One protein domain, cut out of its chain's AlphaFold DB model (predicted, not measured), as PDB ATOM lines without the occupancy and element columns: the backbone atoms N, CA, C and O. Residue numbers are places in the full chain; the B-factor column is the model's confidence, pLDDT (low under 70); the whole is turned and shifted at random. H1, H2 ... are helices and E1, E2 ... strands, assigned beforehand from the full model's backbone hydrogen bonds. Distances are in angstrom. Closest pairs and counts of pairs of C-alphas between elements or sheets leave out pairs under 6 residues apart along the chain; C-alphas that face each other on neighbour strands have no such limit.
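This is residues 2 to 95 of the 96 residues of an uncharacterized protein of Streptococcus parauberis (UniProt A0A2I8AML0). What does the model look like as a whole? A strongly twisted sheet of four strands, E1 to E4, curls round one long helix, H2, which packs on one face of it. The short helix H3, after the last strand, packs on the same face beside residue 65 of E3, and the tiny helix H1 only grazes the sheet. What is it made of? The printed part has 94 residues, with three named helices and four named strands in the order H1 H2 E1 E2 E3 E4 H3, and the class is mixed, helices and strands; the sheet runs E1 - E2 - E3 - E4, all antiparallel. The whole is compact, with a radius of gyration of the C-alphas of 13.3 A, yet elongated in outline, spanning 39 by 25 by 22 A.

Where are the strands? E1 is residues 38 to 40, E2 residues 53 to 59 at 18.8 A from first to last C-alpha, E3 residues 62 to 73 at 28.1 A, and E4 residues 79 to 86 at 19.3 A. E3 begins at C-alpha 62, at (80.327, -22.550, 94.624). Where are the helices? H2 is residues 8 to 27, 28.3 A long from C-alpha 8 at (63.906, -6.777, 97.650) to C-alpha 27. H1 is residues 2 to 5, and H3 is residues 88 to 93, ending at C-alpha 93 at (79.422, -23.430, 82.162).

How do the strands pair? E1 to E4 form a meander, each strand the antiparallel neighbour of the one before, with E1 and E4 as edge strands. E1 and E2 form a hairpin at 146 degrees between directions, with N 39 and O 58 within hydrogen-bond range at 3.0 A; E2 and E3 form a hairpin at 151 degrees, with N 55 and O 69 at 2.9 A. E3 and E4 form a hairpin, also at 151 degrees, with N 68 and O 85 at 2.8 A; E3 bends by 78 degrees at residue 65 and E4 by 69 degrees at residue 82. How does H2 stand to the sheet? H2 is on the sheet, which curls round its residues 9 to 18, and the two form two layers, a helix on one face of a sheet. Its closest C-alphas to E4 are those of Ala 10 and Tyr 79, 6.1 A apart, and to E3 those of Ala 10 and Leu 71, 7.5 A apart. Where are the short helices? H3 is on the same face as H2, at a height over the sheet of 6.6 A and over none of the strands, but only just, as 2 of its C-alphas fall on E3; the C-alphas of Leu 65 and Leu 90, the closest of E3 and H3, are 5.0 A apart, while H2 and H3 are apart. H1 only grazes the sheet with its residues 2 to 5, and is close to H2 but not clearly touching it, the closest C-alphas being those of Ile 4 and Ala 10 at 6.8 A. Are the helix backbones in order? In H3 every O i to N i+4 pair is within hydrogen-bond range and in H2 15 of 16 are, while H1 is too short for such a pair.

How far does it reach? The two C-alphas farthest apart are those of Asp 32 and Gly 75, at 40.0 A. Which link is long? The link from E1 to E2, residues 41 to 52, is long; its residues 46 to 47 pair antiparallel with residues 53 to 54 of E2. Is anything missing or uncertain? The printed part has no cut, its mean pLDDT is 97.3, and no printed residue is under 70.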
ATOM      1  N   ILE A   2      75.138  -3.942 103.323       97.56
ATOM      2  CA  ILE A   2      74.427  -5.235 103.495       97.56
ATOM      3  C   ILE A   2      72.905  -5.101 103.316       97.56
ATOM      4  O   ILE A   2      72.321  -5.790 102.489       97.56
ATOM      5  N   ALA A   3      72.256  -4.158 104.008       97.75
ATOM      6  CA  ALA A   3      70.806  -3.966 103.876       97.75
ATOM      7  C   ALA A   3      70.350  -3.616 102.442       97.75
ATOM      8  O   ALA A   3      69.265  -4.015 102.037       97.75
ATOM      9  N   ILE A   4      71.183  -2.904 101.671       97.69
ATOM     10  CA  ILE A   4      70.907  -2.551 100.269       97.69
ATOM     11  C   ILE A   4      71.083  -3.786  99.384       97.69
ATOM     12  O   ILE A   4      70.165  -4.137  98.651       97.69
ATOM     13  N   ALA A   5      72.219  -4.480  99.501       98.19
ATOM     14  CA  ALA A   5      72.514  -5.678  98.717       98.19
ATOM     15  C   ALA A   5      71.464  -6.784  98.929       98.19
ATOM     16  O   ALA A   5      71.099  -7.495  98.001       98.19
ATOM     17  N   HIS A   6      70.909  -6.888 100.141       98.50
ATOM     18  CA  HIS A   6      69.862  -7.860 100.468       98.50
ATOM     19  C   HIS A   6      68.428  -7.350 100.278       98.50
ATOM     20  O   HIS A   6      67.487  -8.109 100.547       98.50
ATOM     21  N   SER A   7      68.247  -6.102  99.833       98.50
ATOM     22  CA  SER A   7      66.924  -5.501  99.631       98.50
ATOM     23  C   SER A   7      66.126  -6.245  98.559       98.50
ATOM     24  O   SER A   7      66.681  -6.904  97.675       98.50
ATOM     25  N   VAL A   8      64.798  -6.149  98.635       98.56
ATOM     26  CA  VAL A   8      63.906  -6.777  97.650       98.56
ATOM     27  C   VAL A   8      64.159  -6.192  96.260       98.56
ATOM     28  O   VAL A   8      64.130  -6.904  95.262       98.56
ATOM     29  N   GLU A   9      64.436  -4.897  96.195       98.50
ATOM     30  CA  GLU A   9      64.663  -4.143  94.972       98.50
ATOM     31  C   GLU A   9      65.995  -4.512  94.316       98.50
ATOM     32  O   GLU A   9      66.037  -4.681  93.100       98.50
ATOM     33  N   ALA A  10      67.054  -4.720  95.101       98.44
ATOM     34  CA  ALA A  10      68.330  -5.209  94.585       98.44
ATOM     35  C   ALA A  10      68.217  -6.651  94.060       98.44
ATOM     36  O   ALA A  10      68.655  -6.944  92.948       98.44
ATOM     37  N   LYS A  11      67.529  -7.530  94.804       98.69
ATOM     38  CA  LYS A  11      67.303  -8.929  94.399       98.69
ATOM     39  C   LYS A  11      66.563  -9.061  93.074       98.69
ATOM     40  O   LYS A  11      66.923  -9.916  92.276       98.69
ATOM     41  N   LYS A  12      65.616  -8.164  92.774       98.69
ATOM     42  CA  LYS A  12      64.956  -8.131  91.456       98.69
ATOM     43  C   LYS A  12      65.959  -7.977  90.306       98.69
ATOM     44  O   LYS A  12      65.791  -8.628  89.280       98.69
ATOM     45  N   VAL A  13      67.000  -7.154  90.465       98.62
ATOM     46  CA  VAL A  13      68.047  -6.973  89.440       98.62
ATOM     47  C   VAL A  13      68.828  -8.274  89.230       98.62
ATOM     48  O   VAL A  13      69.087  -8.665  88.091       98.62
ATOM     49  N   TYR A  14      69.158  -8.970  90.319       98.62
ATOM     50  CA  TYR A  14      69.869 -10.249  90.275       98.62
ATOM     51  C   TYR A  14      69.034 -11.337  89.613       98.62
ATOM     52  O   TYR A  14      69.514 -12.031  88.718       98.62
ATOM     53  N   ASP A  15      67.772 -11.453  90.021       98.62
ATOM     54  CA  ASP A  15      66.852 -12.474  89.541       98.62
ATOM     55  C   ASP A  15      66.609 -12.318  88.032       98.62
ATOM     56  O   ASP A  15      66.652 -13.311  87.307       98.62
ATOM     57  N   ILE A  16      66.471 -11.080  87.534       98.44
ATOM     58  CA  ILE A  16      66.371 -10.789  86.092       98.44
ATOM     59  C   ILE A  16      67.608 -11.295  85.339       98.44
ATOM     60  O   ILE A  16      67.482 -11.937  84.294       98.44
ATOM     61  N   LYS A  17      68.813 -11.025  85.858       98.38
ATOM     62  CA  LYS A  17      70.059 -11.487  85.231       98.38
ATOM     63  C   LYS A  17      70.155 -13.014  85.244       98.38
ATOM     64  O   LYS A  17      70.479 -13.608  84.223       98.38
ATOM     65  N   ILE A  18      69.830 -13.652  86.363       98.56
ATOM     66  CA  ILE A  18      69.850 -15.115  86.509       98.56
ATOM     67  C   ILE A  18      68.833 -15.787  85.580       98.56
ATOM     68  O   ILE A  18      69.128 -16.826  84.983       98.56
ATOM     69  N   GLU A  19      67.635 -15.218  85.447       98.38
ATOM     70  CA  GLU A  19      66.622 -15.714  84.518       98.38
ATOM     71  C   GLU A  19      67.114 -15.621  83.071       98.38
ATOM     72  O   GLU A  19      66.984 -16.594  82.324       98.38
ATOM     73  N   TYR A  20      67.733 -14.496  82.701       98.06
ATOM     74  CA  TYR A  20      68.343 -14.311  81.387       98.06
ATOM     75  C   TYR A  20      69.415 -15.373  81.100       98.06
ATOM     76  O   TYR A  20      69.290 -16.090  80.111       98.06
ATOM     77  N   GLU A  21      70.399 -15.551  81.987       98.19
ATOM     78  CA  GLU A  21      71.476 -16.538  81.793       98.19
ATOM     79  C   GLU A  21      70.939 -17.968  81.657       98.19
ATOM     80  O   GLU A  21      71.325 -18.717  80.762       98.19
ATOM     81  N   ASN A  22      69.977 -18.352  82.502       98.12
ATOM     82  CA  ASN A  22      69.348 -19.669  82.410       98.12
ATOM     83  C   ASN A  22      68.581 -19.864  81.092       98.12
ATOM     84  O   ASN A  22      68.544 -20.977  80.553       98.12
ATOM     85  N   LYS A  23      67.935 -18.809  80.583       97.88
ATOM     86  CA  LYS A  23      67.206 -18.843  79.313       97.88
ATOM     87  C   LYS A  23      68.165 -18.971  78.131       97.88
ATOM     88  O   LYS A  23      67.918 -19.810  77.265       97.88
ATOM     89  N   GLU A  24      69.250 -18.204  78.120       97.75
ATOM     90  CA  GLU A  24      70.277 -18.269  77.075       97.75
ATOM     91  C   GLU A  24      70.988 -19.626  77.075       97.75
ATOM     92  O   GLU A  24      71.107 -20.252  76.021       97.75
ATOM     93  N   ALA A  25      71.370 -20.150  78.243       97.50
ATOM     94  CA  ALA A  25      71.947 -21.489  78.363       97.50
ATOM     95  C   ALA A  25      71.003 -22.564  77.793       97.50
ATOM     96  O   ALA A  25      71.407 -23.397  76.977       97.50
ATOM     97  N   SER A  26      69.709 -22.483  78.131       96.00
ATOM     98  CA  SER A  26      68.687 -23.395  77.597       96.00
ATOM     99  C   SER A  26      68.548 -23.279  76.072       96.00
ATOM    100  O   SER A  26      68.457 -24.293  75.379       96.00
ATOM    101  N   ALA A  27      68.556 -22.056  75.527       96.69
ATOM    102  CA  ALA A  27      68.493 -21.811  74.084       96.69
ATOM    103  C   ALA A  27      69.716 -22.384  73.345       96.69
ATOM    104  O   ALA A  27      69.575 -22.935  72.251       96.69
ATOM    105  N   ASN A  28      70.887 -22.351  73.986       96.25
ATOM    106  CA  ASN A  28      72.132 -22.948  73.500       96.25
ATOM    107  C   ASN A  28      72.271 -24.452  73.811       96.25
ATOM    108  O   ASN A  28      73.316 -25.044  73.552       96.25
ATOM    109  N   LYS A  29      71.202 -25.105  74.295       96.38
ATOM    110  CA  LYS A  29      71.140 -26.547  74.614       96.38
ATOM    111  C   LYS A  29      72.098 -26.997  75.724       96.38
ATOM    112  O   LYS A  29      72.422 -28.184  75.805       96.38
ATOM    113  N   ILE A  30      72.498 -26.082  76.596       96.06
ATOM    114  CA  ILE A  30      73.250 -26.379  77.814       96.06
ATOM    115  C   ILE A  30      72.232 -26.782  78.879       96.06
ATOM    116  O   ILE A  30      71.454 -25.959  79.357       96.06
ATOM    117  N   ASN A  31      72.178 -28.078  79.189       90.75
ATOM    118  CA  ASN A  31      71.145 -28.666  80.056       90.75
ATOM    119  C   ASN A  31      71.713 -29.300  81.334       90.75
ATOM    120  O   ASN A  31      70.963 -29.629  82.253       90.75
ATOM    121  N   ASP A  32      73.023 -29.515  81.377       93.06
ATOM    122  CA  ASP A  32      73.774 -30.058  82.506       93.06
ATOM    123  C   ASP A  32      74.021 -29.011  83.599       93.06
ATOM    124  O   ASP A  32      74.120 -29.360  84.778       93.06
ATOM    125  N   PHE A  33      74.030 -27.727  83.232       96.19
ATOM    126  CA  PHE A  33      74.144 -26.615  84.163       96.19
ATOM    127  C   PHE A  33      72.875 -25.756  84.239       96.19
ATOM    128  O   PHE A  33      72.195 -25.502  83.247       96.19
ATOM    129  N   ARG A  34      72.557 -25.285  85.453       97.06
ATOM    130  CA  ARG A  34      71.521 -24.275  85.709       97.06
ATOM    131  C   ARG A  34      71.842 -23.508  86.984       97.06
ATOM    132  O   ARG A  34      72.175 -24.113  88.006       97.06
ATOM    133  N   ILE A  35      71.642 -22.198  86.965       98.31
ATOM    134  CA  ILE A  35      71.685 -21.357  88.161       98.31
ATOM    135  C   ILE A  35      70.382 -21.580  88.937       98.31
ATOM    136  O   ILE A  35      69.303 -21.233  88.456       98.31
ATOM    137  N   LYS A  36      70.462 -22.210  90.114       97.56
ATOM    138  CA  LYS A  36      69.291 -22.579  90.937       97.56
ATOM    139  C   LYS A  36      69.134 -21.701  92.169       97.56
ATOM    140  O   LYS A  36      68.022 -21.538  92.662       97.56
ATOM    141  N   LYS A  37      70.247 -21.196  92.691       98.31
ATOM    142  CA  LYS A  37      70.305 -20.360  93.887       98.31
ATOM    143  C   LYS A  37      71.565 -19.511  93.874       98.31
ATOM    144  O   LYS A  37      72.532 -19.843  93.184       98.31
ATOM    145  N   TYR A  38      71.552 -18.471  94.691       98.75
ATOM    146  CA  TYR A  38      72.712 -17.645  94.964       98.75
ATOM    147  C   TYR A  38      72.743 -17.223  96.433       98.75
ATOM    148  O   TYR A  38      71.714 -17.214  97.114       98.75
ATOM    149  N   SER A  39      73.925 -16.838  96.897       98.56
ATOM    150  CA  SER A  39      74.131 -16.046  98.107       98.56
ATOM    151  C   SER A  39      74.918 -14.783  97.758       98.56
ATOM    152  O   SER A  39      75.558 -14.716  96.714       98.56
ATOM    153  N   ILE A  40      74.831 -13.757  98.601       98.69
ATOM    154  CA  ILE A  40      75.596 -12.515  98.434       98.69
ATOM    155  C   ILE A  40      76.876 -12.643  99.259       98.69
ATOM    156  O   ILE A  40      76.811 -13.045 100.424       98.69
ATOM    157  N   ASP A  41      78.025 -12.301  98.677       98.31
ATOM    158  CA  ASP A  41      79.267 -12.177  99.438       98.31
ATOM    159  C   ASP A  41      79.293 -10.841 100.194       98.31
ATOM    160  O   ASP A  41      79.754  -9.811  99.707       98.31
ATOM    161  N   ASP A  42      78.791 -10.860 101.428       98.06
ATOM    162  CA  ASP A  42      78.742  -9.672 102.285       98.06
ATOM    163  C   ASP A  42      80.130  -9.094 102.611       98.06
ATOM    164  O   ASP A  42      80.225  -7.948 103.060       98.06
ATOM    165  N   LYS A  43      81.207  -9.869 102.415       97.06
ATOM    166  CA  LYS A  43      82.580  -9.433 102.702       97.06
ATOM    167  C   LYS A  43      83.210  -8.659 101.549       97.06
ATOM    168  O   LYS A  43      84.171  -7.936 101.801       97.06
ATOM    169  N   SER A  44      82.699  -8.808 100.326       94.31
ATOM    170  CA  SER A  44      83.224  -8.143  99.127       94.31
ATOM    171  C   SER A  44      82.451  -6.881  98.733       94.31
ATOM    172  O   SER A  44      82.796  -6.234  97.746       94.31
ATOM    173  N   LEU A  45      81.426  -6.504  99.507       97.62
ATOM    174  CA  LEU A  45      80.653  -5.286  99.269       97.62
ATOM    175  C   LEU A  45      81.535  -4.039  99.383       97.62
ATOM    176  O   LEU A  45      82.085  -3.757 100.450       97.62
ATOM    177  N   ASP A  46      81.584  -3.255  98.312       97.19
ATOM    178  CA  ASP A  46      82.342  -2.006  98.256       97.19
ATOM    179  C   ASP A  46      81.653  -0.978  97.352       97.19
ATOM    180  O   ASP A  46      80.859  -1.334  96.486       97.19
ATOM    181  N   TYR A  47      81.935   0.308  97.528       95.94
ATOM    182  CA  TYR A  47      81.437   1.335  96.617       95.94
ATOM    183  C   TYR A  47      82.441   1.590  95.499       95.94
ATOM    184  O   TYR A  47      83.601   1.913  95.743       95.94
ATOM    185  N   ASN A  48      81.975   1.525  94.253       93.19
ATOM    186  CA  ASN A  48      82.786   1.948  93.123       93.19
ATOM    187  C   ASN A  48      83.016   3.473  93.218       93.19
ATOM    188  O   ASN A  48      82.039   4.216  93.347       93.19
ATOM    189  N   PRO A  49      84.261   3.980  93.113       92.25
ATOM    190  CA  PRO A  49      84.539   5.420  93.128       92.25
ATOM    191  C   PRO A  49      83.804   6.221  92.041       92.25
ATOM    192  O   PRO A  49      83.581   7.417  92.206       92.25
ATOM    193  N   MET A  50      83.417   5.571  90.937       90.50
ATOM    194  CA  MET A  50      82.600   6.161  89.866       90.50
ATOM    195  C   MET A  50      81.087   6.083  90.136       90.50
ATOM    196  O   MET A  50      80.296   6.544  89.318       90.50
ATOM    197  N   GLY A  51      80.686   5.528  91.281       92.88
ATOM    198  CA  GLY A  51      79.305   5.390  91.722       92.88
ATOM    199  C   GLY A  51      78.789   3.952  91.670       92.88
ATOM    200  O   GLY A  51      79.136   3.172  90.779       92.88
ATOM    201  N   GLY A  52      77.907   3.650  92.625       96.50
ATOM    202  CA  GLY A  52      77.233   2.362  92.775       96.50
ATOM    203  C   GLY A  52      77.893   1.408  93.766       96.50
ATOM    204  O   GLY A  52      79.045   1.586  94.166       96.50
ATOM    205  N   LEU A  53      77.109   0.431  94.213       97.94
ATOM    206  CA  LEU A  53      77.523  -0.622  95.133       97.94
ATOM    207  C   LEU A  53      77.952  -1.853  94.331       97.94
ATOM    208  O   LEU A  53      77.162  -2.422  93.580       97.94
ATOM    209  N   MET A  54      79.192  -2.272  94.532       98.00
ATOM    210  CA  MET A  54      79.778  -3.494  94.001       98.00
ATOM    211  C   MET A  54      79.275  -4.686  94.805       98.00
ATOM    212  O   MET A  54      79.286  -4.664  96.039       98.00
ATOM    213  N   ILE A  55      78.788  -5.708  94.105       98.19
ATOM    214  CA  ILE A  55      78.136  -6.869  94.713       98.19
ATOM    215  C   ILE A  55      78.559  -8.113  93.953       98.19
ATOM    216  O   ILE A  55      78.384  -8.157  92.740       98.19
ATOM    217  N   SER A  56      79.029  -9.129  94.670       98.50
ATOM    218  CA  SER A  56      79.280 -10.459  94.117       98.50
ATOM    219  C   SER A  56      78.218 -11.436  94.605       98.50
ATOM    220  O   SER A  56      77.990 -11.582  95.810       98.50
ATOM    221  N   LEU A  57      77.572 -12.123  93.668       98.75
ATOM    222  CA  LEU A  57      76.728 -13.273  93.961       98.75
ATOM    223  C   LEU A  57      77.545 -14.548  93.818       98.75
ATOM    224  O   LEU A  57      78.158 -14.756  92.778       98.75
ATOM    225  N   ILE A  58      77.492 -15.421  94.818       98.88
ATOM    226  CA  ILE A  58      78.045 -16.775  94.776       98.88
ATOM    227  C   ILE A  58      76.947 -17.715  94.286       98.88
ATOM    228  O   ILE A  58      75.875 -17.804  94.888       98.88
ATOM    229  N   ILE A  59      77.202 -18.426  93.193       98.75
ATOM    230  CA  ILE A  59      76.207 -19.229  92.488       98.75
ATOM    231  C   ILE A  59      76.264 -20.689  92.928       98.75
ATOM    232  O   ILE A  59      77.321 -21.309  92.960       98.75
ATOM    233  N   ASN A  60      75.094 -21.273  93.212       98.44
ATOM    234  CA  ASN A  60      74.946 -22.689  93.563       98.44
ATOM    235  C   ASN A  60      75.879 -23.152  94.708       98.44
ATOM    236  O   ASN A  60      76.287 -24.310  94.734       98.44
ATOM    237  N   ASP A  61      76.172 -22.261  95.661       98.31
ATOM    238  CA  ASP A  61      77.126 -22.447  96.770       98.31
ATOM    239  C   ASP A  61      78.575 -22.748  96.335       98.31
ATOM    240  O   ASP A  61      79.349 -23.301  97.117       98.31
ATOM    241  N   ASN A  62      78.961 -22.401  95.106       98.38
ATOM    242  CA  ASN A  62      80.327 -22.550  94.624       98.38
ATOM    243  C   ASN A  62      80.993 -21.173  94.501       98.38
ATOM    244  O   ASN A  62      80.586 -20.367  93.669       98.38
ATOM    245  N   SER A  63      82.021 -20.920  95.316       97.19
ATOM    246  CA  SER A  63      82.765 -19.652  95.334       97.19
ATOM    247  C   SER A  63      83.488 -19.331  94.029       97.19
ATOM    248  O   SER A  63      83.800 -18.169  93.799       97.19
ATOM    249  N   ASP A  64      83.732 -20.332  93.181       98.19
ATOM    250  CA  ASP A  64      84.375 -20.142  91.878       98.19
ATOM    251  C   ASP A  64      83.370 -19.686  90.805       98.19
ATOM    252  O   ASP A  64      83.758 -19.255  89.723       98.19
ATOM    253  N   LEU A  65      82.066 -19.771  91.101       98.69
ATOM    254  CA  LEU A  65      80.985 -19.371  90.209       98.69
ATOM    255  C   LEU A  65      80.357 -18.080  90.726       98.69
ATOM    256  O   LEU A  65      79.533 -18.113  91.644       98.69
ATOM    257  N   THR A  66      80.709 -16.945  90.126       98.75
ATOM    258  CA  THR A  66      80.202 -15.641  90.564       98.75
ATOM    259  C   THR A  66      79.553 -14.823  89.459       98.75
ATOM    260  O   THR A  66      79.876 -14.952  88.275       98.75
ATOM    261  N   ILE A  67      78.619 -13.964  89.873       98.69
ATOM    262  CA  ILE A  67      78.110 -12.857  89.062       98.69
ATOM    263  C   ILE A  67      78.325 -11.568  89.844       98.69
ATOM    264  O   ILE A  67      77.750 -11.396  90.920       98.69
ATOM    265  N   ASP A  68      79.111 -10.663  89.282       98.38
ATOM    266  CA  ASP A  68      79.377  -9.357  89.863       98.38
ATOM    267  C   ASP A  68      78.465  -8.298  89.250       98.38
ATOM    268  O   ASP A  68      78.223  -8.290  88.041       98.38
ATOM    269  N   PHE A  69      77.994  -7.376  90.083       98.06
ATOM    270  CA  PHE A  69      77.130  -6.258  89.723       98.06
ATOM    271  C   PHE A  69      77.729  -4.952  90.234       98.06
ATOM    272  O   PHE A  69      78.296  -4.912  91.326       98.06
ATOM    273  N   ASN A  70      77.508  -3.867  89.491       97.56
ATOM    274  CA  ASN A  70      77.586  -2.514  90.036       97.56
ATOM    275  C   ASN A  70      76.185  -1.917  90.102       97.56
ATOM    276  O   ASN A  70      75.665  -1.416  89.102       97.56
ATOM    277  N   LEU A  71      75.586  -2.015  91.284       97.62
ATOM    278  CA  LEU A  71      74.220  -1.621  91.565       97.62
ATOM    279  C   LEU A  71      74.128  -0.103  91.766       97.62
ATOM    280  O   LEU A  71      74.691   0.449  92.712       97.62
ATOM    281  N   ILE A  72      73.384   0.567  90.893       97.69
ATOM    282  CA  ILE A  72      73.158   2.012  90.905       97.69
ATOM    283  C   ILE A  72      71.740   2.288  91.398       97.69
ATOM    284  O   ILE A  72      70.774   1.728  90.878       97.69
ATOM    285  N   ASP A  73      71.628   3.158  92.400       96.19
ATOM    286  CA  ASP A  73      70.348   3.674  92.893       96.19
ATOM    287  C   ASP A  73      69.746   4.648  91.870       96.19
ATOM    288  O   ASP A  73      70.410   5.587  91.421       96.19
ATOM    289  N   ASN A  74      68.485   4.422  91.505       97.06
ATOM    290  CA  ASN A  74      67.730   5.282  90.594       97.06
ATOM    291  C   ASN A  74      67.197   6.560  91.264       97.06
ATOM    292  O   ASN A  74      66.707   7.455  90.577       97.06
ATOM    293  N   GLY A  75      67.264   6.654  92.594       96.31
ATOM    294  CA  GLY A  75      66.708   7.756  93.381       96.31
ATOM    295  C   GLY A  75      65.211   7.617  93.682       96.31
ATOM    296  O   GLY A  75      64.637   8.489  94.331       96.31
ATOM    297  N   ASP A  76      64.577   6.527  93.242       96.94
ATOM    298  CA  ASP A  76      63.173   6.182  93.511       96.94
ATOM    299  C   ASP A  76      63.026   4.925  94.395       96.94
ATOM    300  O   ASP A  76      61.929   4.393  94.562       96.94
ATOM    301  N   GLY A  77      64.139   4.454  94.971       93.88
ATOM    302  CA  GLY A  77      64.211   3.231  95.768       93.88
ATOM    303  C   GLY A  77      64.411   1.959  94.943       93.88
ATOM    304  O   GLY A  77      64.566   0.888  95.528       93.88
ATOM    305  N   THR A  78      64.431   2.049  93.610       97.62
ATOM    306  CA  THR A  78      64.802   0.944  92.723       97.62
ATOM    307  C   THR A  78      66.263   1.030  92.297       97.62
ATOM    308  O   THR A  78      66.935   2.045  92.479       97.62
ATOM    309  N   TYR A  79      66.751  -0.053  91.696       98.25
ATOM    310  CA  TYR A  79      68.131  -0.147  91.249       98.25
ATOM    311  C   TYR A  79      68.216  -0.618  89.802       98.25
ATOM    312  O   TYR A  79      67.366  -1.371  89.321       98.25
ATOM    313  N   HIS A  80      69.287  -0.220  89.127       97.44
ATOM    314  CA  HIS A  80      69.767  -0.875  87.913       97.44
ATOM    315  C   HIS A  80      71.224  -1.302  88.098       97.44
ATOM    316  O   HIS A  80      71.866  -0.920  89.073       97.44
ATOM    317  N   SER A  81      71.757  -2.099  87.170       97.12
ATOM    318  CA  SER A  81      73.190  -2.405  87.143       97.12
ATOM    319  C   SER A  81      73.858  -1.681  85.983       97.12
ATOM    320  O   SER A  81      73.383  -1.778  84.852       97.12
ATOM    321  N   ALA A  82      74.965  -0.983  86.245       95.38
ATOM    322  CA  ALA A  82      75.762  -0.351  85.191       95.38
ATOM    323  C   ALA A  82      76.584  -1.375  84.390       95.38
ATOM    324  O   ALA A  82      76.844  -1.180  83.205       95.38
ATOM    325  N   TYR A  83      76.982  -2.477  85.028       92.00
ATOM    326  CA  TYR A  83      77.614  -3.614  84.364       92.00
ATOM    327  C   TYR A  83      77.292  -4.919  85.096       92.00
ATOM    328  O   TYR A  83      76.831  -4.910  86.239       92.00
ATOM    329  N   PHE A  84      77.553  -6.040  84.429       95.38
ATOM    330  CA  PHE A  84      77.647  -7.357  85.046       95.38
ATOM    331  C   PHE A  84      78.929  -8.042  84.574       95.38
ATOM    332  O   PHE A  84      79.350  -7.835  83.434       95.38
ATOM    333  N   ALA A  85      79.538  -8.857  85.425       97.75
ATOM    334  CA  ALA A  85      80.647  -9.723  85.044       97.75
ATOM    335  C   ALA A  85      80.381 -11.135  85.560       97.75
ATOM    336  O   ALA A  85      79.866 -11.309  86.659       97.75
ATOM    337  N   LEU A  86      80.690 -12.133  84.743       98.56
ATOM    338  CA  LEU A  86      80.632 -13.534  85.136       98.56
ATOM    339  C   LEU A  86      82.057 -13.979  85.468       98.56
ATOM    340  O   LEU A  86      82.993 -13.603  84.758       98.56
ATOM    341  N   SER A  87      82.229 -14.791  86.511       98.62
ATOM    342  CA  SER A  87      83.487 -15.523  86.704       98.62
ATOM    343  C   SER A  87      83.800 -16.359  85.462       98.62
ATOM    344  O   SER A  87      82.877 -16.888  84.837       98.62
ATOM    345  N   GLU A  88      85.083 -16.562  85.165       98.50
ATOM    346  CA  GLU A  88      85.527 -17.364  84.020       98.50
ATOM    347  C   GLU A  88      84.888 -18.764  84.000       98.50
ATOM    348  O   GLU A  88      84.425 -19.223  82.954       98.50
ATOM    349  N   ASP A  89      84.802 -19.427  85.155       98.31
ATOM    350  CA  ASP A  89      84.241 -20.775  85.241       98.31
ATOM    351  C   ASP A  89      82.729 -20.786  85.006       98.31
ATOM    352  O   ASP A  89      82.238 -21.609  84.232       98.31
ATOM    353  N   LEU A  90      81.987 -19.824  85.567       98.50
ATOM    354  CA  LEU A  90      80.562 -19.670  85.259       98.50
ATOM    355  C   LEU A  90      80.326 -19.371  83.774       98.50
ATOM    356  O   LEU A  90      79.420 -19.955  83.182       98.50
ATOM    357  N   SER A  91      81.149 -18.516  83.158       98.00
ATOM    358  CA  SER A  91      81.075 -18.231  81.722       98.00
ATOM    359  C   SER A  91      81.213 -19.498  80.881       98.00
ATOM    360  O   SER A  91      80.367 -19.745  80.023       98.00
ATOM    361  N   LYS A  92      82.206 -20.347  81.179       97.25
ATOM    362  CA  LYS A  92      82.390 -21.638  80.495       97.25
ATOM    363  C   LYS A  92      81.183 -22.556  80.675       97.25
ATOM    364  O   LYS A  92      80.750 -23.187  79.716       97.25
ATOM    365  N   MET A  93      80.620 -22.622  81.886       97.31
ATOM    366  CA  MET A  93      79.422 -23.430  82.162       97.31
ATOM    367  C   MET A  93      78.180 -22.926  81.418       97.31
ATOM    368  O   MET A  93      77.275 -23.712  81.154       97.31
ATOM    369  N   LEU A  94      78.130 -21.636  81.081       96.75
ATOM    370  CA  LEU A  94      77.059 -21.009  80.303       96.75
ATOM    371  C   LEU A  94      77.351 -20.967  78.792       96.75
ATOM    372  O   LEU A  94      76.495 -20.536  78.021       96.75
ATOM    373  N   GLY A  95      78.512 -21.471  78.358       94.12
ATOM    374  CA  GLY A  95      78.879 -21.618  76.947       94.12
ATOM    375  C   GLY A  95      79.427 -20.358  76.277       94.12
ATOM    376  O   GLY A  95      79.319 -20.245  75.054       94.12
TER     377      GLY A  95